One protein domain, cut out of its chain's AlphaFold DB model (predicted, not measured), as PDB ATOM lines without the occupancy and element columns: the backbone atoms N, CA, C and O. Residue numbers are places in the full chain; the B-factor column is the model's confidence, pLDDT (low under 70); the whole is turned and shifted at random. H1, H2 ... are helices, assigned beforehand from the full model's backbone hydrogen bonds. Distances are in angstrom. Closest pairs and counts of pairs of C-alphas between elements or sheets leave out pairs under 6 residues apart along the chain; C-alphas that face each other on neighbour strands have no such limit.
ATOM      1  N   SER A  87     -71.574  67.354  39.191       61.59
ATOM      2  CA  SER A  87     -71.531  65.981  38.687       61.59
ATOM      3  C   SER A  87     -71.053  65.883  37.231       61.59
ATOM      4  O   SER A  87     -70.315  64.957  36.883       61.59
ATOM      5  N   VAL A  88     -71.410  66.852  36.385       59.31
ATOM      6  CA  VAL A  88     -71.100  66.878  34.949       59.31
ATOM      7  C   VAL A  88     -69.623  67.207  34.722       59.31
ATOM      8  O   VAL A  88     -68.936  66.521  33.959       59.31
ATOM      9  N   PHE A  89     -69.111  68.201  35.451       59.06
ATOM     10  CA  PHE A  89     -67.693  68.564  35.456       59.06
ATOM     11  C   PHE A  89     -66.820  67.411  35.975       59.06
ATOM     12  O   PHE A  89     -65.865  67.004  35.311       59.06
ATOM     13  N   ASN A  90     -67.198  66.801  37.103       63.50
ATOM     14  CA  ASN A  90     -66.464  65.673  37.682       63.50
ATOM     15  C   ASN A  90     -66.429  64.453  36.749       63.50
ATOM     16  O   ASN A  90     -65.411  63.764  36.656       63.50
ATOM     17  N   LYS A  91     -67.508  64.211  35.997       65.38
ATOM     18  CA  LYS A  91     -67.550  63.161  34.973       65.38
ATOM     19  C   LYS A  91     -66.629  63.461  33.790       65.38
ATOM     20  O   LYS A  91     -66.006  62.534  33.271       65.38
ATOM     21  N   MET A  92     -66.505  64.722  33.376       61.28
ATOM     22  CA  MET A  92     -65.566  65.133  32.326       61.28
ATOM     23  C   MET A  92     -64.112  64.861  32.734       61.28
ATOM     24  O   MET A  92     -63.358  64.273  31.958       61.28
ATOM     25  N   VAL A  93     -63.739  65.234  33.963       60.38
ATOM     26  CA  VAL A  93     -62.395  65.006  34.518       60.38
ATOM     27  C   VAL A  93     -62.078  63.508  34.595       60.38
ATOM     28  O   VAL A  93     -61.037  63.077  34.099       60.38
ATOM     29  N   ALA A  94     -63.012  62.691  35.093       61.16
ATOM     30  CA  ALA A  94     -62.845  61.239  35.147       61.16
ATOM     31  C   ALA A  94     -62.615  60.611  33.762       61.16
ATOM     32  O   ALA A  94     -61.756  59.744  33.605       61.16
ATOM     33  N   LEU A  95     -63.332  61.068  32.730       58.00
ATOM     34  CA  LEU A  95     -63.155  60.583  31.356       58.00
ATOM     35  C   LEU A  95     -61.808  61.003  30.741       58.00
ATOM     36  O   LEU A  95     -61.237  60.247  29.950       58.00
ATOM     37  N   LEU A  96     -61.279  62.176  31.103       58.66
ATOM     38  CA  LEU A  96     -59.941  62.611  30.687       58.66
ATOM     39  C   LEU A  96     -58.845  61.754  31.333       58.66
ATOM     40  O   LEU A  96     -57.924  61.317  30.639       58.66
ATOM     41  N   PHE A  97     -58.968  61.453  32.626       66.56
ATOM     42  CA  PHE A  97     -58.036  60.555  33.316       66.56
ATOM     43  C   PHE A  97     -58.110  59.139  32.753       66.56
ATOM     44  O   PHE A  97     -57.077  58.522  32.491       66.56
ATOM     45  N   LEU A  98     -59.317  58.666  32.443       66.62
ATOM     46  CA  LEU A  98     -59.524  57.378  31.794       66.62
ATOM     47  C   LEU A  98     -58.836  57.317  30.426       66.62
ATOM     48  O   LEU A  98     -58.162  56.338  30.118       66.62
ATOM     49  N   ARG A  99     -58.943  58.377  29.612       61.56
ATOM     50  CA  ARG A  99     -58.231  58.483  28.325       61.56
ATOM     51  C   ARG A  99     -56.720  58.373  28.507       61.56
ATOM     52  O   ARG A  99     -56.060  57.674  27.736       61.56
ATOM     53  N   TYR A 100     -56.174  59.077  29.495       63.25
ATOM     54  CA  TYR A 100     -54.745  59.037  29.785       63.25
ATOM     55  C   TYR A 100     -54.305  57.628  30.208       63.25
ATOM     56  O   TYR A 100     -53.363  57.079  29.633       63.25
ATOM     57  N   TYR A 101     -55.058  57.009  31.117       68.88
ATOM     58  CA  TYR A 101     -54.856  55.634  31.562       68.88
ATOM     59  C   TYR A 101     -54.901  54.621  30.402       68.88
ATOM     60  O   TYR A 101     -53.996  53.800  30.261       68.88
ATOM     61  N   PHE A 102     -55.885  54.721  29.501       66.06
ATOM     62  CA  PHE A 102     -55.977  53.869  28.306       66.06
ATOM     63  C   PHE A 102     -54.729  53.963  27.425       66.06
ATOM     64  O   PHE A 102     -54.190  52.943  26.999       66.06
ATOM     65  N   ASN A 103     -54.257  55.180  27.148       63.84
ATOM     66  CA  ASN A 103     -53.058  55.386  26.333       63.84
ATOM     67  C   ASN A 103     -51.814  54.756  26.969       63.84
ATOM     68  O   ASN A 103     -50.931  54.265  26.263       63.84
ATOM     69  N   LEU A 104     -51.743  54.770  28.297       67.25
ATOM     70  CA  LEU A 104     -50.658  54.184  29.069       67.25
ATOM     71  C   LEU A 104     -50.706  52.652  29.038       67.25
ATOM     72  O   LEU A 104     -49.701  52.020  28.707       67.25
ATOM     73  N   LEU A 105     -51.887  52.066  29.256       70.31
ATOM     74  CA  LEU A 105     -52.123  50.625  29.125       70.31
ATOM     75  C   LEU A 105     -51.709  50.096  27.751       70.31
ATOM     76  O   LEU A 105     -51.001  49.100  27.664       70.31
ATOM     77  N   LEU A 106     -52.086  50.785  26.676       65.50
ATOM     78  CA  LEU A 106     -51.752  50.371  25.309       65.50
ATOM     79  C   LEU A 106     -50.247  50.350  25.048       65.50
ATOM     80  O   LEU A 106     -49.736  49.441  24.389       65.50
ATOM     81  N   LYS A 107     -49.520  51.340  25.577       69.88
ATOM     82  CA  LYS A 107     -48.055  51.354  25.504       69.88
ATOM     83  C   LYS A 107     -47.473  50.148  26.240       69.88
ATOM     84  O   LYS A 107     -46.604  49.473  25.694       69.88
ATOM     85  N   ILE A 108     -47.978  49.843  27.434       72.25
ATOM     86  CA  ILE A 108     -47.539  48.690  28.233       72.25
ATOM     87  C   ILE A 108     -47.850  47.365  27.518       72.25
ATOM     88  O   ILE A 108     -46.965  46.520  27.399       72.25
ATOM     89  N   GLU A 109     -49.061  47.196  26.976       71.38
ATOM     90  CA  GLU A 109     -49.466  46.024  26.182       71.38
ATOM     91  C   GLU A 109     -48.535  45.811  24.977       71.38
ATOM     92  O   GLU A 109     -48.093  44.688  24.708       71.38
ATOM     93  N   PHE A 110     -48.184  46.892  24.273       67.50
ATOM     94  CA  PHE A 110     -47.240  46.851  23.159       67.50
ATOM     95  C   PHE A 110     -45.834  46.424  23.604       67.50
ATOM     96  O   PHE A 110     -45.234  45.545  22.977       67.50
ATOM     97  N   TYR A 111     -45.315  46.992  24.697       71.50
ATOM     98  CA  TYR A 111     -44.013  46.596  25.243       71.50
ATOM     99  C   TYR A 111     -44.003  45.129  25.675       71.50
ATOM    100  O   TYR A 111     -43.091  44.397  25.293       71.50
ATOM    101  N   LEU A 112     -45.049  44.662  26.361       71.12
ATOM    102  CA  LEU A 112     -45.205  43.253  26.729       71.12
ATOM    103  C   LEU A 112     -45.188  42.338  25.503       71.12
ATOM    104  O   LEU A 112     -44.488  41.325  25.510       71.12
ATOM    105  N   CYS A 113     -45.888  42.698  24.423       68.12
ATOM    106  CA  CYS A 113     -45.868  41.917  23.183       68.12
ATOM    107  C   CYS A 113     -44.462  41.855  22.565       68.12
ATOM    108  O   CYS A 113     -44.019  40.778  22.154       68.12
ATOM    109  N   ARG A 114     -43.730  42.978  22.531       71.44
ATOM    110  CA  ARG A 114     -42.339  43.010  22.040       71.44
ATOM    111  C   ARG A 114     -41.409  42.155  22.894       71.44
ATOM    112  O   ARG A 114     -40.599  41.408  22.346       71.44
ATOM    113  N   THR A 115     -41.554  42.218  24.210       71.94
ATOM    114  CA  THR A 115     -40.781  41.409  25.152       71.94
ATOM    115  C   THR A 115     -41.073  39.918  24.997       71.94
ATOM    116  O   THR A 115     -40.143  39.117  24.929       71.94
ATOM    117  N   ILE A 116     -42.347  39.523  24.885       69.88
ATOM    118  CA  ILE A 116     -42.732  38.125  24.635       69.88
ATOM    119  C   ILE A 116     -42.099  37.633  23.326       69.88
ATOM    120  O   ILE A 116     -41.539  36.537  23.277       69.88
ATOM    121  N   GLU A 117     -42.117  38.450  22.272       69.88
ATOM    122  CA  GLU A 117     -41.440  38.137  21.012       69.88
ATOM    123  C   GLU A 117     -39.926  37.935  21.177       69.88
ATOM    124  O   GLU A 117     -39.376  36.963  20.648       69.88
ATOM    125  N   GLU A 118     -39.247  38.821  21.900       72.31
ATOM    126  CA  GLU A 118     -37.813  38.705  22.166       72.31
ATOM    127  C   GLU A 118     -37.478  37.442  22.974       72.31
ATOM    128  O   GLU A 118     -36.522  36.729  22.649       72.31
ATOM    129  N   LEU A 119     -38.315  37.087  23.952       72.38
ATOM    130  CA  LEU A 119     -38.197  35.842  24.710       72.38
ATOM    131  C   LEU A 119     -38.385  34.607  23.822       72.38
ATOM    132  O   LEU A 119     -37.603  33.662  23.928       72.38
ATOM    133  N   TYR A 120     -39.353  34.606  22.901       72.12
ATOM    134  CA  TYR A 120     -39.522  33.507  21.941       72.12
ATOM    135  C   TYR A 120     -38.315  33.366  21.000       72.12
ATOM    136  O   TYR A 120     -37.868  32.243  20.755       72.12
ATOM    137  N   ARG A 121     -37.739  34.476  20.515       71.19
ATOM    138  CA  ARG A 121     -36.500  34.453  19.708       71.19
ATOM    139  C   ARG A 121     -35.320  33.901  20.510       71.19
ATOM    140  O   ARG A 121     -34.562  33.071  20.009       71.19
ATOM    141  N   THR A 122     -35.196  34.322  21.764       70.62
ATOM    142  CA  THR A 122     -34.151  33.862  22.687       70.62
ATOM    143  C   THR A 122     -34.304  32.375  23.000       70.62
ATOM    144  O   THR A 122     -33.336  31.619  22.933       70.62
ATOM    145  N   ARG A 123     -35.533  31.910  23.242       77.31
ATOM    146  CA  ARG A 123     -35.854  30.488  23.405       77.31
ATOM    147  C   ARG A 123     -35.465  29.678  22.172       77.31
ATOM    148  O   ARG A 123     -34.814  28.649  22.315       77.31
ATOM    149  N   ALA A 124     -35.839  30.139  20.975       68.69
ATOM    150  CA  ALA A 124     -35.505  29.463  19.723       68.69
ATOM    151  C   ALA A 124     -33.986  29.332  19.542       68.69
ATOM    152  O   ALA A 124     -33.502  28.264  19.175       68.69
ATOM    153  N   TYR A 125     -33.226  30.378  19.884       76.00
ATOM    154  CA  TYR A 125     -31.767  30.313  19.909       76.00
ATOM    155  C   TYR A 125     -31.260  29.193  20.830       76.00
ATOM    156  O   TYR A 125     -30.490  28.348  20.375       76.00
ATOM    157  N   TRP A 126     -31.706  29.135  22.089       76.38
ATOM    158  CA  TRP A 126     -31.248  28.108  23.036       76.38
ATOM    159  C   TRP A 126     -31.689  26.690  22.653       76.38
ATOM    160  O   TRP A 126     -30.912  25.754  22.830       76.38
ATOM    161  N   ILE A 127     -32.873  26.521  22.056       70.06
ATOM    162  CA  ILE A 127     -33.312  25.232  21.492       70.06
ATOM    163  C   ILE A 127     -32.359  24.783  20.380       70.06
ATOM    164  O   ILE A 127     -31.873  23.656  20.416       70.06
ATOM    165  N   ILE A 128     -32.000  25.678  19.453       71.94
ATOM    166  CA  ILE A 128     -31.020  25.371  18.398       71.94
ATOM    167  C   ILE A 128     -29.668  24.980  19.010       71.94
ATOM    168  O   ILE A 128     -29.017  24.066  18.511       71.94
ATOM    169  N   GLN A 129     -29.243  25.631  20.097       70.38
ATOM    170  CA  GLN A 129     -28.002  25.268  20.791       70.38
ATOM    171  C   GLN A 129     -28.069  23.893  21.476       70.38
ATOM    172  O   GLN A 129     -27.049  23.204  21.547       70.38
ATOM    173  N   LYS A 130     -29.250  23.484  21.958       74.31
ATOM    174  CA  LYS A 130     -29.499  22.140  22.506       74.31
ATOM    175  C   LYS A 130     -29.436  21.074  21.412       74.31
ATOM    176  O   LYS A 130     -28.789  20.050  21.592       74.31
ATOM    177  N   GLU A 131     -30.083  21.331  20.277       70.56
ATOM    178  CA  GLU A 131     -30.130  20.421  19.122       70.56
ATOM    179  C   GLU A 131     -28.796  20.341  18.375       70.56
ATOM    180  O   GLU A 131     -28.483  19.329  17.748       70.56
ATOM    181  N   ARG A 132     -27.997  21.414  18.424       71.62
ATOM    182  CA  ARG A 132     -26.721  21.530  17.711       71.62
ATOM    183  C   ARG A 132     -25.600  21.915  18.675       71.62
ATOM    184  O   ARG A 132     -25.119  23.050  18.620       71.62
ATOM    185  N   PRO A 133     -25.103  20.978  19.503       62.97
ATOM    186  CA  PRO A 133     -24.097  21.282  20.517       62.97
ATOM    187  C   PRO A 133     -22.814  21.908  19.959       62.97
ATOM    188  O   PRO A 133     -22.206  22.755  20.604       62.97
ATOM    189  N   PHE A 134     -22.440  21.559  18.725       59.78
ATOM    190  CA  PHE A 134     -21.301  22.157  18.026       59.78
ATOM    191  C   PHE A 134     -21.482  23.662  17.748       59.78
ATOM    192  O   PHE A 134     -20.523  24.426  17.798       59.78
ATOM    193  N   SER A 135     -22.716  24.123  17.512       59.56
ATOM    194  CA  SER A 135     -23.019  25.554  17.361       59.56
ATOM    195  C   SER A 135     -22.697  26.323  18.649       59.56
ATOM    196  O   SER A 135     -22.161  27.427  18.588       59.56
ATOM    197  N   TYR A 136     -22.912  25.707  19.813       59.53
ATOM    198  CA  TYR A 136     -22.641  26.325  21.113       59.53
ATOM    199  C   TYR A 136     -21.144  26.499  21.353       59.53
ATOM    200  O   TYR A 136     -20.708  27.534  21.862       59.53
ATOM    201  N   ALA A 137     -20.347  25.513  20.932       57.75
ATOM    202  CA  ALA A 137     -18.892  25.589  20.960       57.75
ATOM    203  C   ALA A 137     -18.384  26.794  20.151       57.75
ATOM    204  O   ALA A 137     -17.557  27.574  20.626       57.75
ATOM    205  N   LEU A 138     -18.937  26.982  18.947       54.69
ATOM    206  CA  LEU A 138     -18.569  28.068  18.039       54.69
ATOM    207  C   LEU A 138     -19.018  29.452  18.528       54.69
ATOM    208  O   LEU A 138     -18.352  30.438  18.218       54.69
ATOM    209  N   HIS A 139     -20.121  29.538  19.276       55.12
ATOM    210  CA  HIS A 139     -20.763  30.815  19.610       55.12
ATOM    211  C   HIS A 139     -20.705  31.222  21.086       55.12
ATOM    212  O   HIS A 139     -21.054  32.357  21.395       55.12
ATOM    213  N   LYS A 140     -20.319  30.337  22.010       60.78
ATOM    214  CA  LYS A 140     -20.336  30.662  23.446       60.78
ATOM    215  C   LYS A 140     -19.117  30.149  24.198       60.78
ATOM    216  O   LYS A 140     -18.434  30.939  24.839       60.78
ATOM    217  N   SER A 141     -18.832  28.849  24.156       61.16
ATOM    218  CA  SER A 141     -17.644  28.318  24.834       61.16
ATOM    219  C   SER A 141     -17.238  26.952  24.282       61.16
ATOM    220  O   SER A 141     -18.002  25.995  24.436       61.16
ATOM    221  N   PRO A 142     -16.032  26.817  23.704       55.97
ATOM    222  CA  PRO A 142     -15.534  25.533  23.226       55.97
ATOM    223  C   PRO A 142     -15.216  24.588  24.393       55.97
ATOM    224  O   PRO A 142     -15.435  23.391  24.282       55.97
ATOM    225  N   PHE A 143     -14.782  25.110  25.547       51.97
ATOM    226  CA  PHE A 143     -14.447  24.300  26.725       51.97
ATOM    227  C   PHE A 143     -15.669  23.594  27.323       51.97
ATOM    228  O   PHE A 143     -15.590  22.428  27.690       51.97
ATOM    229  N   LYS A 144     -16.825  24.270  27.358       55.69
ATOM    230  CA  LYS A 144     -18.077  23.670  27.845       55.69
ATOM    231  C   LYS A 144     -18.640  22.601  26.906       55.69
ATOM    232  O   LYS A 144     -19.403  21.756  27.361       55.69
ATOM    233  N   TRP A 145     -18.259  22.627  25.629       55.44
ATOM    234  CA  TRP A 145     -18.623  21.591  24.664       55.44
ATOM    235  C   TRP A 145     -17.890  20.276  24.935       55.44
ATOM    236  O   TRP A 145     -18.518  19.219  24.925       55.44
ATOM    237  N   PHE A 146     -16.600  20.338  25.280       55.09
ATOM    238  CA  PHE A 146     -15.841  19.159  25.720       55.09
ATOM    239  C   PHE A 146     -16.364  18.574  27.044       55.09
ATOM    240  O   PHE A 146     -16.229  17.380  27.278       55.09
ATOM    241  N   ASP A 147     -17.005  19.399  27.878       58.12
ATOM    242  CA  ASP A 147     -17.620  19.012  29.158       58.12
ATOM    243  C   ASP A 147     -19.100  18.572  29.027       58.12
ATOM    244  O   ASP A 147     -19.759  18.339  30.036       58.12
ATOM    245  N   GLY A 148     -19.649  18.498  27.802       55.62
ATOM    246  CA  GLY A 148     -20.937  17.895  27.394       55.62
ATOM    247  C   GLY A 148     -22.160  18.081  28.315       55.62
ATOM    248  O   GLY A 148     -23.105  18.803  27.988       55.62
ATOM    249  N   GLN A 149     -22.163  17.411  29.468       68.50
ATOM    250  CA  GLN A 149     -23.201  17.484  30.499       68.50
ATOM    251  C   GLN A 149     -23.422  18.907  31.030       68.50
ATOM    252  O   GLN A 149     -24.573  19.325  31.176       68.50
ATOM    253  N   LYS A 150     -22.357  19.690  31.263       72.38
ATOM    254  CA  LYS A 150     -22.512  21.065  31.780       72.38
ATOM    255  C   LYS A 150     -23.172  22.002  30.773       72.38
ATOM    256  O   LYS A 150     -23.975  22.846  31.166       72.38
ATOM    257  N   GLN A 151     -22.877  21.838  29.481       71.88
ATOM    258  CA  GLN A 151     -23.532  22.602  28.419       71.88
ATOM    259  C   GLN A 151     -25.029  22.294  28.364       71.88
ATOM    260  O   GLN A 151     -25.838  23.219  28.335       71.88
ATOM    261  N   LEU A 152     -25.401  21.010  28.319       76.06
ATOM    262  CA  LEU A 152     -26.806  20.615  28.210       76.06
ATOM    263  C   LEU A 152     -27.615  21.102  29.416       76.06
ATOM    264  O   LEU A 152     -28.705  21.637  29.229       76.06
ATOM    265  N   TYR A 153     -27.053  20.995  30.622       84.88
ATOM    266  CA  TYR A 153     -27.662  21.513  31.847       84.88
ATOM    267  C   TYR A 153     -27.863  23.035  31.806       84.88
ATOM    268  O   TYR A 153     -28.956  23.529  32.078       84.88
ATOM    269  N   GLU A 154     -26.841  23.792  31.399       82.88
ATOM    270  CA  GLU A 154     -26.924  25.252  31.276       82.88
ATOM    271  C   GLU A 154     -27.969  25.689  30.238       82.88
ATOM    272  O   GLU A 154     -28.777  26.583  30.497       82.88
ATOM    273  N   VAL A 155     -27.983  25.048  29.066       83.12
ATOM    274  CA  VAL A 155     -28.961  25.337  28.007       83.12
ATOM    275  C   VAL A 155     -30.382  25.004  28.468       83.12
ATOM    276  O   VAL A 155     -31.302  25.782  28.214       83.12
ATOM    277  N   GLU A 156     -30.565  23.893  29.181       86.88
ATOM    278  CA  GLU A 156     -31.866  23.504  29.727       86.88
ATOM    279  C   GLU A 156     -32.371  24.516  30.764       86.88
ATOM    280  O   GLU A 156     -33.525  24.941  30.681       86.88
ATOM    281  N   ILE A 157     -31.504  24.989  31.670       88.69
ATOM    282  CA  ILE A 157     -31.850  26.055  32.623       88.69
ATOM    283  C   ILE A 157     -32.314  27.307  31.882       88.69
ATOM    284  O   ILE A 157     -33.361  27.862  32.218       88.69
ATOM    285  N   HIS A 158     -31.577  27.749  30.858       85.75
ATOM    286  CA  HIS A 158     -31.976  28.917  30.072       85.75
ATOM    287  C   HIS A 158     -33.360  28.726  29.438       85.75
ATOM    288  O   HIS A 158     -34.207  29.613  29.547       85.75
ATOM    289  N   ILE A 159     -33.630  27.568  28.828       82.94
ATOM    290  CA  ILE A 159     -34.936  27.270  28.219       82.94
ATOM    291  C   ILE A 159     -36.053  27.292  29.272       82.94
ATOM    292  O   ILE A 159     -37.093  27.912  29.040       82.94
ATOM    293  N   GLN A 160     -35.850  26.652  30.426       88.31
ATOM    294  CA  GLN A 160     -36.837  26.609  31.509       88.31
ATOM    295  C   GLN A 160     -37.138  28.006  32.059       88.31
ATOM    296  O   GLN A 160     -38.303  28.400  32.153       88.31
ATOM    297  N   GLN A 161     -36.096  28.786  32.340       87.69
ATOM    298  CA  GLN A 161     -36.217  30.154  32.834       87.69
ATOM    299  C   GLN A 161     -36.935  31.066  31.830       87.69
ATOM    300  O   GLN A 161     -37.795  31.858  32.222       87.69
ATOM    301  N   ILE A 162     -36.650  30.924  30.533       83.44
ATOM    302  CA  ILE A 162     -37.343  31.676  29.481       83.44
ATOM    303  C   ILE A 162     -38.812  31.245  29.370       83.44
ATOM    304  O   ILE A 162     -39.682  32.103  29.252       83.44
ATOM    305  N   ASN A 163     -39.124  29.948  29.463       82.19
ATOM    306  CA  ASN A 163     -40.509  29.462  29.429       82.19
ATOM    307  C   ASN A 163     -41.345  30.015  30.593       82.19
ATOM    308  O   ASN A 163     -42.488  30.428  30.387       82.19
ATOM    309  N   LEU A 164     -40.775  30.045  31.804       87.50
ATOM    310  CA  LEU A 164     -41.424  30.634  32.979       87.50
ATOM    311  C   LEU A 164     -41.721  32.121  32.761       87.50
ATOM    312  O   LEU A 164     -42.819  32.592  33.061       87.50
ATOM    313  N   ARG A 165     -40.770  32.848  32.174       84.50
ATOM    314  CA  ARG A 165     -40.905  34.276  31.867       84.50
ATOM    315  C   ARG A 165     -41.929  34.553  30.769       84.50
ATOM    316  O   ARG A 165     -42.757  35.439  30.951       84.50
ATOM    317  N   ILE A 166     -41.953  33.762  29.694       78.12
ATOM    318  CA  ILE A 166     -42.998  33.835  28.658       78.12
ATOM    319  C   ILE A 166     -44.373  33.653  29.302       78.12
ATOM    320  O   ILE A 166     -45.254  34.484  29.108       78.12
ATOM    321  N   ALA A 167     -44.545  32.619  30.132       77.12
ATOM    322  CA  ALA A 167     -45.815  32.361  30.804       77.12
ATOM    323  C   ALA A 167     -46.234  33.505  31.747       77.12
ATOM    324  O   ALA A 167     -47.418  33.843  31.810       77.12
ATOM    325  N   LYS A 168     -45.274  34.105  32.466       84.50
ATOM    326  CA  LYS A 168     -45.498  35.280  33.322       84.50
ATOM    327  C   LYS A 168     -45.971  36.478  32.491       84.50
ATOM    328  O   LYS A 168     -46.976  37.085  32.848       84.50
ATOM    329  N   MET A 169     -45.303  36.775  31.374       79.81
ATOM    330  CA  MET A 169     -45.646  37.914  30.512       79.81
ATOM    331  C   MET A 169     -46.968  37.713  29.757       79.81
ATOM    332  O   MET A 169     -47.773  38.637  29.701       79.81
ATOM    333  N   GLU A 170     -47.255  36.503  29.267       77.44
ATOM    334  CA  GLU A 170     -48.557  36.158  28.671       77.44
ATOM    335  C   GLU A 170     -49.699  36.342  29.681       77.44
ATOM    336  O   GLU A 170     -50.729  36.922  29.349       77.44
ATOM    337  N   ARG A 171     -49.514  35.906  30.937       79.75
ATOM    338  CA  ARG A 171     -50.510  36.121  31.998       79.75
ATOM    339  C   ARG A 171     -50.754  37.610  32.241       79.75
ATOM    340  O   ARG A 171     -51.906  38.022  32.306       79.75
ATOM    341  N   ARG A 172     -49.689  38.411  32.352       81.19
ATOM    342  CA  ARG A 172     -49.790  39.863  32.578       81.19
ATOM    343  C   ARG A 172     -50.494  40.576  31.425       81.19
ATOM    344  O   ARG A 172     -51.392  41.368  31.675       81.19
ATOM    345  N   LEU A 173     -50.158  40.231  30.182       77.12
ATOM    346  CA  LEU A 173     -50.851  40.751  29.002       77.12
ATOM    347  C   LEU A 173     -52.355  40.435  29.047       77.12
ATOM    348  O   LEU A 173     -53.175  41.306  28.770       77.12
ATOM    349  N   GLY A 174     -52.717  39.210  29.438       69.19
ATOM    350  CA  GLY A 174     -54.114  38.814  29.607       69.19
ATOM    351  C   GLY A 174     -54.858  39.642  30.658       69.19
ATOM    352  O   GLY A 174     -55.981  40.067  30.393       69.19
ATOM    353  N   VAL A 175     -54.227  39.908  31.807       78.94
ATOM    354  CA  VAL A 175     -54.791  40.755  32.875       78.94
ATOM    355  C   VAL A 175     -55.002  42.188  32.384       78.94
ATOM    356  O   VAL A 175     -56.112  42.700  32.484       78.94
ATOM    357  N   PHE A 176     -53.993  42.821  31.777       76.25
ATOM    358  CA  PHE A 176     -54.116  44.214  31.328       76.25
ATOM    359  C   PHE A 176     -55.176  44.401  30.239       76.25
ATOM    360  O   PHE A 176     -55.975  45.333  30.316       76.25
ATOM    361  N   VAL A 177     -55.267  43.474  29.281       66.19
ATOM    362  CA  VAL A 177     -56.304  43.549  28.240       66.19
ATOM    363  C   VAL A 177     -57.704  43.329  28.823       66.19
ATOM    364  O   VAL A 177     -58.651  43.969  28.368       66.19
ATOM    365  N   ARG A 178     -57.858  42.486  29.853       69.81
ATOM    366  CA  ARG A 178     -59.138  42.333  30.571       69.81
ATOM    367  C   ARG A 178     -59.509  43.579  31.350       69.81
ATOM    368  O   ARG A 178     -60.637  44.037  31.208       69.81
ATOM    369  N   ASN A 179     -58.562  44.144  32.097       69.62
ATOM    370  CA  ASN A 179     -58.750  45.405  32.813       69.62
ATOM    371  C   ASN A 179     -59.160  46.523  31.853       69.62
ATOM    372  O   ASN A 179     -59.964  47.367  32.213       69.62
ATOM    373  N   ARG A 180     -58.660  46.503  30.610       70.44
ATOM    374  CA  ARG A 180     -59.066  47.426  29.545       70.44
ATOM    375  C   ARG A 180     -60.480  47.160  29.012       70.44
ATOM    376  O   ARG A 180     -61.197  48.101  28.685       70.44
ATOM    377  N   GLN A 181     -60.872  45.893  28.873       62.97
ATOM    378  CA  GLN A 181     -62.193  45.492  28.369       62.97
ATOM    379  C   GLN A 181     -63.314  45.649  29.402       62.97
ATOM    380  O   GLN A 181     -64.465  45.810  29.009       62.97
ATOM    381  N   SER A 182     -62.996  45.613  30.697       63.75
ATOM    382  CA  SER A 182     -63.957  45.856  31.778       63.75
ATOM    383  C   SER A 182     -64.299  47.337  31.968       63.75
ATOM    384  O   SER A 182     -65.198  47.658  32.746       63.75
ATOM    385  N   ILE A 183     -63.605  48.239  31.267       64.94
ATOM    386  CA  ILE A 183     -63.842  49.678  31.354       64.94
ATOM    387  C   ILE A 183     -65.130  50.040  30.618       64.94
ATOM    388  O   ILE A 183     -65.211  49.944  29.392       64.94
ATOM    389  N   ASP A 184     -66.099  50.553  31.370       67.94
ATOM    390  CA  ASP A 184     -67.352  51.070  30.836       67.94
ATOM    391  C   ASP A 184     -67.480  52.574  31.123       67.94
ATOM    392  O   ASP A 184     -67.557  53.025  32.264       67.94
ATOM    393  N   ILE A 185     -67.531  53.374  30.053       61.31
ATOM    394  CA  ILE A 185     -67.644  54.837  30.127       61.31
ATOM    395  C   ILE A 185     -68.957  55.308  30.776       61.31
ATOM    396  O   ILE A 185     -69.030  56.455  31.237       61.31
ATOM    397  N   TYR A 186     -69.974  54.444  30.838       69.25
ATOM    398  CA  TYR A 186     -71.281  54.732  31.430       69.25
ATOM    399  C   TYR A 186     -71.334  54.525  32.956       69.25
ATOM    400  O   TYR A 186     -72.343  54.862  33.569       69.25
ATOM    401  N   GLN A 187     -70.250  54.051  33.584       68.94
ATOM    402  CA  GLN A 187     -70.131  53.883  35.044       68.94
ATOM    403  C   GLN A 187     -70.240  55.206  35.828       68.94
ATOM    404  O   GLN A 187     -70.155  56.292  35.250       68.94
ATOM    405  N   THR A 188     -70.406  55.165  37.152       76.69
ATOM    406  CA  THR A 188     -70.377  56.388  37.984       76.69
ATOM    407  C   THR A 188     -68.977  57.018  38.015       76.69
ATOM    408  O   THR A 188     -67.990  56.400  37.621       76.69
ATOM    409  N   VAL A 189     -68.867  58.279  38.449       72.19
ATOM    410  CA  VAL A 189     -67.571  58.983  38.552       72.19
ATOM    411  C   VAL A 189     -66.608  58.247  39.490       72.19
ATOM    412  O   VAL A 189     -65.466  58.000  39.119       72.19
ATOM    413  N   GLU A 190     -67.091  57.831  40.660       80.06
ATOM    414  CA  GLU A 190     -66.322  57.056  41.642       80.06
ATOM    415  C   GLU A 190     -65.864  55.710  41.072       80.06
ATOM    416  O   GLU A 190     -64.713  55.327  41.244       80.06
ATOM    417  N   GLN A 191     -66.729  55.019  40.320       79.94
ATOM    418  CA  GLN A 191     -66.376  53.764  39.654       79.94
ATOM    419  C   GLN A 191     -65.300  53.964  38.580       79.94
ATOM    420  O   GLN A 191     -64.385  53.149  38.479       79.94
ATOM    421  N   LEU A 192     -65.363  55.058  37.812       72.75
ATOM    422  CA  LEU A 192     -64.313  55.384  36.845       72.75
ATOM    423  C   LEU A 192     -62.968  55.639  37.534       72.75
ATOM    424  O   LEU A 192     -61.949  55.134  37.060       72.75
ATOM    425  N   TYR A 193     -62.951  56.379  38.646       79.75
ATOM    426  CA  TYR A 193     -61.722  56.576  39.418       79.75
ATOM    427  C   TYR A 193     -61.224  55.268  40.031       79.75
ATOM    428  O   TYR A 193     -60.038  54.981  39.912       79.75
ATOM    429  N   ALA A 194     -62.105  54.424  40.570       82.88
ATOM    430  CA  ALA A 194     -61.738  53.114  41.108       82.88
ATOM    431  C   ALA A 194     -61.060  52.222  40.054       82.88
ATOM    432  O   ALA A 194     -60.033  51.603  40.328       82.88
ATOM    433  N   VAL A 195     -61.597  52.185  38.829       80.94
ATOM    434  CA  VAL A 195     -61.006  51.437  37.707       80.94
ATOM    435  C   VAL A 195     -59.605  51.952  37.372       80.94
ATOM    436  O   VAL A 195     -58.695  51.151  37.166       80.94
ATOM    437  N   ILE A 196     -59.417  53.274  37.347       78.81
ATOM    438  CA  ILE A 196     -58.114  53.895  37.075       78.81
ATOM    439  C   ILE A 196     -57.122  53.587  38.201       78.81
ATOM    440  O   ILE A 196     -56.010  53.152  37.924       78.81
ATOM    441  N   ILE A 197     -57.523  53.777  39.459       83.56
ATOM    442  CA  ILE A 197     -56.675  53.579  40.641       83.56
ATOM    443  C   ILE A 197     -56.231  52.120  40.735       83.56
ATOM    444  O   ILE A 197     -55.033  51.850  40.751       83.56
ATOM    445  N   ASN A 198     -57.174  51.176  40.708       83.31
ATOM    446  CA  ASN A 198     -56.867  49.743  40.759       83.31
ATOM    447  C   ASN A 198     -56.011  49.318  39.565       83.31
ATOM    448  O   ASN A 198     -55.034  48.585  39.705       83.31
ATOM    449  N   GLY A 199     -56.338  49.847  38.389       81.81
ATOM    450  CA  GLY A 199     -55.590  49.607  37.174       81.81
ATOM    451  C   GLY A 199     -54.151  50.129  37.210       81.81
ATOM    452  O   GLY A 199     -53.270  49.501  36.624       81.81
ATOM    453  N   CYS A 200     -53.897  51.255  37.877       81.94
ATOM    454  CA  CYS A 200     -52.555  51.786  38.112       81.94
ATOM    455  C   CYS A 200     -51.809  50.988  39.186       81.94
ATOM    456  O   CYS A 200     -50.643  50.657  38.972       81.94
ATOM    457  N   LYS A 201     -52.478  50.624  40.289       82.12
ATOM    458  CA  LYS A 201     -51.916  49.768  41.348       82.12
ATOM    459  C   LYS A 201     -51.421  48.441  40.784       82.12
ATOM    460  O   LYS A 201     -50.263  48.102  40.987       82.12
ATOM    461  N   ASP A 202     -52.227  47.761  39.968       79.69
ATOM    462  CA  ASP A 202     -51.840  46.505  39.308       79.69
ATOM    463  C   ASP A 202     -50.516  46.618  38.529       79.69
ATOM    464  O   ASP A 202     -49.732  45.661  38.463       79.69
ATOM    465  N   ILE A 203     -50.267  47.779  37.914       77.19
ATOM    466  CA  ILE A 203     -49.046  48.035  37.148       77.19
ATOM    467  C   ILE A 203     -47.877  48.381  38.081       77.19
ATOM    468  O   ILE A 203     -46.793  47.826  37.901       77.19
ATOM    469  N   LEU A 204     -48.090  49.226  39.090       77.12
ATOM    470  CA  LEU A 204     -47.064  49.609  40.069       77.12
ATOM    471  C   LEU A 204     -46.609  48.412  40.923       77.12
ATOM    472  O   LEU A 204     -45.410  48.177  41.070       77.12
ATOM    473  N   THR A 205     -47.534  47.559  41.368       78.44
ATOM    474  CA  THR A 205     -47.209  46.301  42.062       78.44
ATOM    475  C   THR A 205     -46.377  45.372  41.180       78.44
ATOM    476  O   THR A 205     -45.503  44.650  41.660       78.44
ATOM    477  N   TRP A 206     -46.598  45.374  39.861       73.00
ATOM    478  CA  TRP A 206     -45.736  44.614  38.955       73.00
ATOM    479  C   TRP A 206     -44.307  45.181  38.890       73.00
ATOM    480  O   TRP A 206     -43.359  44.400  38.766       73.00
ATOM    481  N   GLN A 207     -44.143  46.494  39.030       69.94
ATOM    482  CA  GLN A 207     -42.839  47.159  39.096       69.94
ATOM    483  C   GLN A 207     -42.140  46.990  40.458       69.94
ATOM    484  O   GLN A 207     -40.992  47.401  40.605       69.94
ATOM    485  N   GLY A 208     -42.779  46.317  41.423       67.38
ATOM    486  CA  GLY A 208     -42.232  46.097  42.763       67.38
ATOM    487  C   GLY A 208     -42.462  47.272  43.713       67.38
ATOM    488  O   GLY A 208     -41.808  47.339  44.750       67.38
ATOM    489  N   CYS A 209     -43.367  48.187  43.364       68.25
ATOM    490  CA  CYS A 209     -43.843  49.230  44.260       68.25
ATOM    491  C   CYS A 209     -45.009  48.669  45.082       68.25
ATOM    492  O   CYS A 209     -46.077  48.383  44.535       68.25
ATOM    493  N   ASP A 210     -44.793  48.490  46.385       65.25
ATOM    494  CA  ASP A 210     -45.873  48.194  47.323       65.25
ATOM    495  C   ASP A 210     -46.680  49.481  47.538       65.25
ATOM    496  O   ASP A 210     -46.153  50.484  48.017       65.25
ATOM    497  N   GLU A 211     -47.946  49.472  47.129       70.94
ATOM    498  CA  GLU A 211     -48.858  50.609  47.269       70.94
ATOM    499  C   GLU A 211     -49.940  50.247  48.286       70.94
ATOM    500  O   GLU A 211     -50.545  49.176  48.204       70.94
ATOM    501  N   GLU A 212     -50.175  51.134  49.253       69.56
ATOM    502  CA  GLU A 212     -51.190  50.928  50.281       69.56
ATOM    503  C   GLU A 212     -52.610  50.941  49.686       69.56
ATOM    504  O   GLU A 212     -52.906  51.549  48.645       69.56
ATOM    505  N   ASP A 213     -53.529  50.259  50.370       64.69
ATOM    506  CA  ASP A 213     -54.947  50.303  50.038       64.69
ATOM    507  C   ASP A 213     -55.541  51.662  50.419       64.69
ATOM    508  O   ASP A 213     -56.095  51.850  51.498       64.69
ATOM    509  N   GLU A 214     -55.427  52.633  49.513       63.53
ATOM    510  CA  GLU A 214     -56.197  53.870  49.640       63.53
ATOM    511  C   GLU A 214     -57.707  53.592  49.545       63.53
ATOM    512  O   GLU A 214     -58.180  52.939  48.611       63.53
ATOM    513  N   VAL A 215     -58.450  54.091  50.539       59.34
ATOM    514  CA  VAL A 215     -59.880  53.805  50.756       59.34
ATOM    515  C   VAL A 215     -60.787  54.683  49.882       59.34
ATOM    516  O   VAL A 215     -61.929  54.315  49.609       59.34
ATOM    517  N   GLU A 216     -60.293  55.827  49.396       73.00
ATOM    518  CA  GLU A 216     -61.105  56.813  48.676       73.00
ATOM    519  C   GLU A 216     -60.825  56.847  47.164       73.00
ATOM    520  O   GLU A 216     -59.695  57.000  46.709       73.00
ATOM    521  N   CYS A 217     -61.888  56.760  46.357       78.75
ATOM    522  CA  CYS A 217     -61.820  56.805  44.892       78.75
ATOM    523  C   CYS A 217     -62.050  58.231  44.361       78.75
ATOM    524  O   CYS A 217     -63.063  58.511  43.713       78.75
ATOM    525  N   THR A 218     -61.118  59.140  44.660       72.88
ATOM    526  CA  THR A 218     -61.200  60.562  44.274       72.88
ATOM    527  C   THR A 218     -60.346  60.897  43.048       72.88
ATOM    528  O   THR A 218     -59.480  60.131  42.620       72.88
ATOM    529  N   ALA A 219     -60.583  62.081  42.471       65.56
ATOM    530  CA  ALA A 219     -59.796  62.594  41.352       65.56
ATOM    531  C   ALA A 219     -58.324  62.830  41.735       65.56
ATOM    532  O   ALA A 219     -57.430  62.523  40.951       65.56
ATOM    533  N   GLU A 220     -58.065  63.355  42.933       70.06
ATOM    534  CA  GLU A 220     -56.710  63.624  43.425       70.06
ATOM    535  C   GLU A 220     -55.895  62.334  43.543       70.06
ATOM    536  O   GLU A 220     -54.789  62.242  43.008       70.06
ATOM    537  N   VAL A 221     -56.499  61.300  44.129       74.94
ATOM    538  CA  VAL A 221     -55.909  59.965  44.225       74.94
ATOM    539  C   VAL A 221     -55.624  59.387  42.835       74.94
ATOM    540  O   VAL A 221     -54.500  58.974  42.542       74.94
ATOM    541  N   ALA A 222     -56.608  59.414  41.929       66.69
ATOM    542  CA  ALA A 222     -56.428  58.908  40.568       66.69
ATOM    543  C   ALA A 222     -55.307  59.644  39.807       66.69
ATOM    544  O   ALA A 222     -54.527  59.009  39.094       66.69
ATOM    545  N   LEU A 223     -55.194  60.965  39.974       68.12
ATOM    546  CA  LEU A 223     -54.128  61.765  39.375       68.12
ATOM    547  C   LEU A 223     -52.752  61.385  39.936       68.12
ATOM    548  O   LEU A 223     -51.818  61.214  39.153       68.12
ATOM    549  N   ASN A 224     -52.628  61.197  41.253       71.12
ATOM    550  CA  ASN A 224     -51.375  60.781  41.891       71.12
ATOM    551  C   ASN A 224     -50.876  59.440  41.336       71.12
ATOM    552  O   ASN A 224     -49.712  59.328  40.939       71.12
ATOM    553  N   PHE A 225     -51.767  58.452  41.216       73.94
ATOM    554  CA  PHE A 225     -51.445  57.155  40.617       73.94
ATOM    555  C   PHE A 225     -51.033  57.267  39.141       73.94
ATOM    556  O   PHE A 225     -50.054  56.644  38.725       73.94
ATOM    557  N   LEU A 226     -51.736  58.079  38.342       66.88
ATOM    558  CA  LEU A 226     -51.380  58.293  36.933       66.88
ATOM    559  C   LEU A 226     -50.035  59.009  36.772       66.88
ATOM    560  O   LEU A 226     -49.263  58.650  35.881       66.88
ATOM    561  N   CYS A 227     -49.736  59.982  37.632       70.94
ATOM    562  CA  CYS A 227     -48.458  60.687  37.644       70.94
ATOM    563  C   CYS A 227     -47.302  59.741  37.988       70.94
ATOM    564  O   CYS A 227     -46.341  59.683  37.214       70.94
ATOM    565  N   LYS A 228     -47.420  58.945  39.065       70.19
ATOM    566  CA  LYS A 228     -46.437  57.903  39.425       70.19
ATOM    567  C   LYS A 228     -46.175  56.967  38.242       70.19
ATOM    568  O   LYS A 228     -45.048  56.831  37.772       70.19
ATOM    569  N   LEU A 229     -47.244  56.427  37.662       68.25
ATOM    570  CA  LEU A 229     -47.138  55.474  36.565       68.25
ATOM    571  C   LEU A 229     -46.562  56.084  35.274       68.25
ATOM    572  O   LEU A 229     -45.876  55.403  34.513       68.25
ATOM    573  N   SER A 230     -46.824  57.364  35.001       64.69
ATOM    574  CA  SER A 230     -46.272  58.060  33.830       64.69
ATOM    575  C   SER A 230     -44.751  58.223  33.890       64.69
ATOM    576  O   SER A 230     -44.084  58.137  32.853       64.69
ATOM    577  N   PHE A 231     -44.215  58.412  35.097       57.84
ATOM    578  CA  PHE A 231     -42.784  58.496  35.360       57.84
ATOM    579  C   PHE A 231     -42.131  57.118  35.180       57.84
ATOM    580  O   PHE A 231     -41.128  56.992  34.475       57.84
ATOM    581  N   ASP A 232     -42.783  56.065  35.680       59.41
ATOM    582  CA  ASP A 232     -42.255  54.699  35.621       59.41
ATOM    583  C   ASP A 232     -42.492  53.966  34.287       59.41
ATOM    584  O   ASP A 232     -41.822  52.985  33.954       59.41
ATOM    585  N   ALA A 233     -43.412  54.429  33.441       52.75
ATOM    586  CA  ALA A 233     -43.592  53.852  32.108       52.75
ATOM    587  C   ALA A 233     -42.375  54.089  31.189       52.75
ATOM    588  O   ALA A 233     -42.157  53.310  30.257       52.75
ATOM    589  N   GLN A 234     -41.566  55.126  31.451       56.53
ATOM    590  CA  GLN A 234     -40.288  55.344  30.760       56.53
ATOM    591  C   GLN A 234     -39.210  54.343  31.206       56.53
ATOM    592  O   GLN A 234     -38.364  53.957  30.399       56.53
ATOM    593  N   THR A 235     -39.269  53.870  32.452       64.31
ATOM    594  CA  THR A 235     -38.338  52.886  33.036       64.31
ATOM    595  C   THR A 235     -38.808  51.434  32.868       64.31
ATOM    596  O   THR A 235     -38.021  50.501  33.047       64.31
ATOM    597  N   MET A 236     -40.052  51.210  32.436       65.19
ATOM    598  CA  MET A 236     -40.619  49.877  32.198       65.19
ATOM    599  C   MET A 236     -39.841  49.072  31.137       65.19
ATOM    600  O   MET A 236     -39.629  47.873  31.305       65.19
ATOM    601  N   GLU A 237     -39.364  49.705  30.058       60.97
ATOM    602  CA  GLU A 237     -38.561  49.007  29.037       60.97
ATOM    603  C   GLU A 237     -37.192  48.568  29.587       60.97
ATOM    604  O   GLU A 237     -36.723  47.474  29.265       60.97
ATOM    605  N   SER A 238     -36.553  49.382  30.436       66.19
ATOM    606  CA  SER A 238     -35.305  49.011  31.118       66.19
ATOM    607  C   SER A 238     -35.518  47.897  32.136       66.19
ATOM    608  O   SER A 238     -34.769  46.925  32.106       66.19
ATOM    609  N   PHE A 239     -36.578  47.972  32.945       68.25
ATOM    610  CA  PHE A 239     -36.936  46.924  33.906       68.25
ATOM    611  C   PHE A 239     -37.159  45.575  33.207       68.25
ATOM    612  O   PHE A 239     -36.596  44.550  33.597       68.25
ATOM    613  N   LEU A 240     -37.909  45.586  32.099       65.69
ATOM    614  CA  LEU A 240     -38.120  44.403  31.265       65.69
ATOM    615  C   LEU A 240     -36.805  43.872  30.678       65.69
ATOM    616  O   LEU A 240     -36.616  42.664  30.621       65.69
ATOM    617  N   LYS A 241     -35.883  44.736  30.244       67.44
ATOM    618  CA  LYS A 241     -34.590  44.306  29.680       67.44
ATOM    619  C   LYS A 241     -33.637  43.736  30.732       67.44
ATOM    620  O   LYS A 241     -32.939  42.761  30.440       67.44
ATOM    621  N   GLU A 242     -33.598  44.311  31.929       69.94
ATOM    622  CA  GLU A 242     -32.736  43.852  33.023       69.94
ATOM    623  C   GLU A 242     -33.130  42.454  33.516       69.94
ATOM    624  O   GLU A 242     -32.256  41.593  33.652       69.94
ATOM    625  N   ASP A 243     -34.433  42.172  33.648       64.56
ATOM    626  CA  ASP A 243     -34.957  40.863  34.087       64.56
ATOM    627  C   ASP A 243     -34.581  39.698  33.133       64.56
ATOM    628  O   ASP A 243     -34.617  38.515  33.504       64.56
ATOM    629  N   PHE A 244     -34.174  40.007  31.891       68.94
ATOM    630  CA  PHE A 244     -33.789  39.013  30.875       68.94
ATOM    631  C   PHE A 244     -32.317  39.038  30.466       68.94
ATOM    632  O   PHE A 244     -31.888  38.133  29.742       68.94
ATOM    633  N   ALA A 245     -31.521  39.993  30.950       69.94
ATOM    634  CA  ALA A 245     -30.128  40.166  30.529       69.94
ATOM    635  C   ALA A 245     -29.274  38.898  30.735       69.94
ATOM    636  O   ALA A 245     -28.454  38.553  29.885       69.94
ATOM    637  N   GLN A 246     -29.518  38.149  31.813       65.38
ATOM    638  CA  GLN A 246     -28.777  36.922  32.150       65.38
ATOM    639  C   GLN A 246     -29.120  35.711  31.264       65.38
ATOM    640  O   GLN A 246     -28.408  34.705  31.270       65.38
ATOM    641  N   HIS A 247     -30.218  35.772  30.511       73.62
ATOM    642  CA  HIS A 247     -30.653  34.699  29.611       73.62
ATOM    643  C   HIS A 247     -30.699  35.135  28.147       73.62
ATOM    644  O   HIS A 247     -31.090  34.343  27.284       73.62
ATOM    645  N   ALA A 248     -30.294  36.377  27.877       69.88
ATOM    646  CA  ALA A 248     -30.268  36.963  26.556       69.88
ATOM    647  C   ALA A 248     -29.354  36.179  25.608       69.88
ATOM    648  O   ALA A 248     -28.415  35.479  26.004       69.88
ATOM    649  N   ILE A 249     -29.636  36.318  24.315       69.12
ATOM    650  CA  ILE A 249     -28.753  35.806  23.272       69.12
ATOM    651  C   ILE A 249     -27.401  36.527  23.408       69.12
ATOM    652  O   ILE A 249     -27.394  37.760  23.455       69.12
ATOM    653  N   PRO A 250     -26.264  35.802  23.411       64.06
ATOM    654  CA  PRO A 250     -24.949  36.428  23.438       64.06
ATOM    655  C   PRO A 250     -24.799  37.466  22.319       64.06
ATOM    656  O   PRO A 250     -25.331  37.305  21.207       64.06
ATOM    657  N   ARG A 251     -24.075  38.551  22.596       61.28
ATOM    658  CA  ARG A 251     -23.893  39.654  21.640       61.28
ATOM    659  C   ARG A 251     -23.158  39.168  20.387       61.28
ATOM    660  O   ARG A 251     -22.525  38.118  20.366       61.28
TER     661      ARG A 251
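What this domain is: This is residues 87 to 251 of the 579 residues of an uncharacterized protein of bacterium (UniProt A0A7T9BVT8). The model is a long rod of helices: H1 runs along most of its length, H4 folds back beside it the opposite way, and the short H2 and H3 make the turn at one end. H5 and H6 pack side by side on the first part of H1, and H1, H4, H5 and H6 form a bundle of four helices. The 165 printed residues hold seven named helices, H1 to H7 in order, and no named strand: the class is all helix. The whole is loose, with a radius of gyration of the C-alphas of 21.2 A and spans of 74 by 25 by 22 A.

How they stand to each other: The hub is H1, residues 87 to 131. It touches H4, residues 149 to 181, at a shallow tilt of 20 degrees, opposite ways; their closest C-alphas, of Arg 123 and Ile 159, are 5.9 A apart. With residues 90 to 101 alone H1 touches H5, residues 189 to 206, the same way, closest at the C-alphas of Lys 91 and Val 189, 5.5 A. H5 touches H6, residues 219 to 232, closest at the C-alphas of Ile 197 and Ala 222, 5.3 A. H2, residues 133 to 139, touches H3, residues 142 to 146, closest at the C-alphas of Ala 137 and Trp 145, 5.5 A. H7, residues 236 to 242, is close to H1 but not clearly touching: the closest C-alphas, of Tyr 111 and Glu 237, are 7.1 A apart. Every O i to N i+4 pair is within hydrogen-bond range in H1, H2, H3, H4, H6 and H7; in H5, 13 of 14 are.

Where its parts are: H1 begins at C-alpha 87 (-71.531, 65.981, 38.687) and is 64.6 A long. H4 is 48.1 A long, H5 26.1 A and H6 20.1 A. H7 ends at C-alpha 242 (-32.736, 43.852, 33.023).

The domain as a whole: The C-alphas farthest apart, of Ser 87 and Phe 146, are 73.9 A apart. The printed part has no cut. The link from H5 to H6, residues 207 to 218, is long. The mean pLDDT of the printed part is 70.1, and 87 residues are under 70, among them 87 to 104, 133 to 149 and 229 to 246.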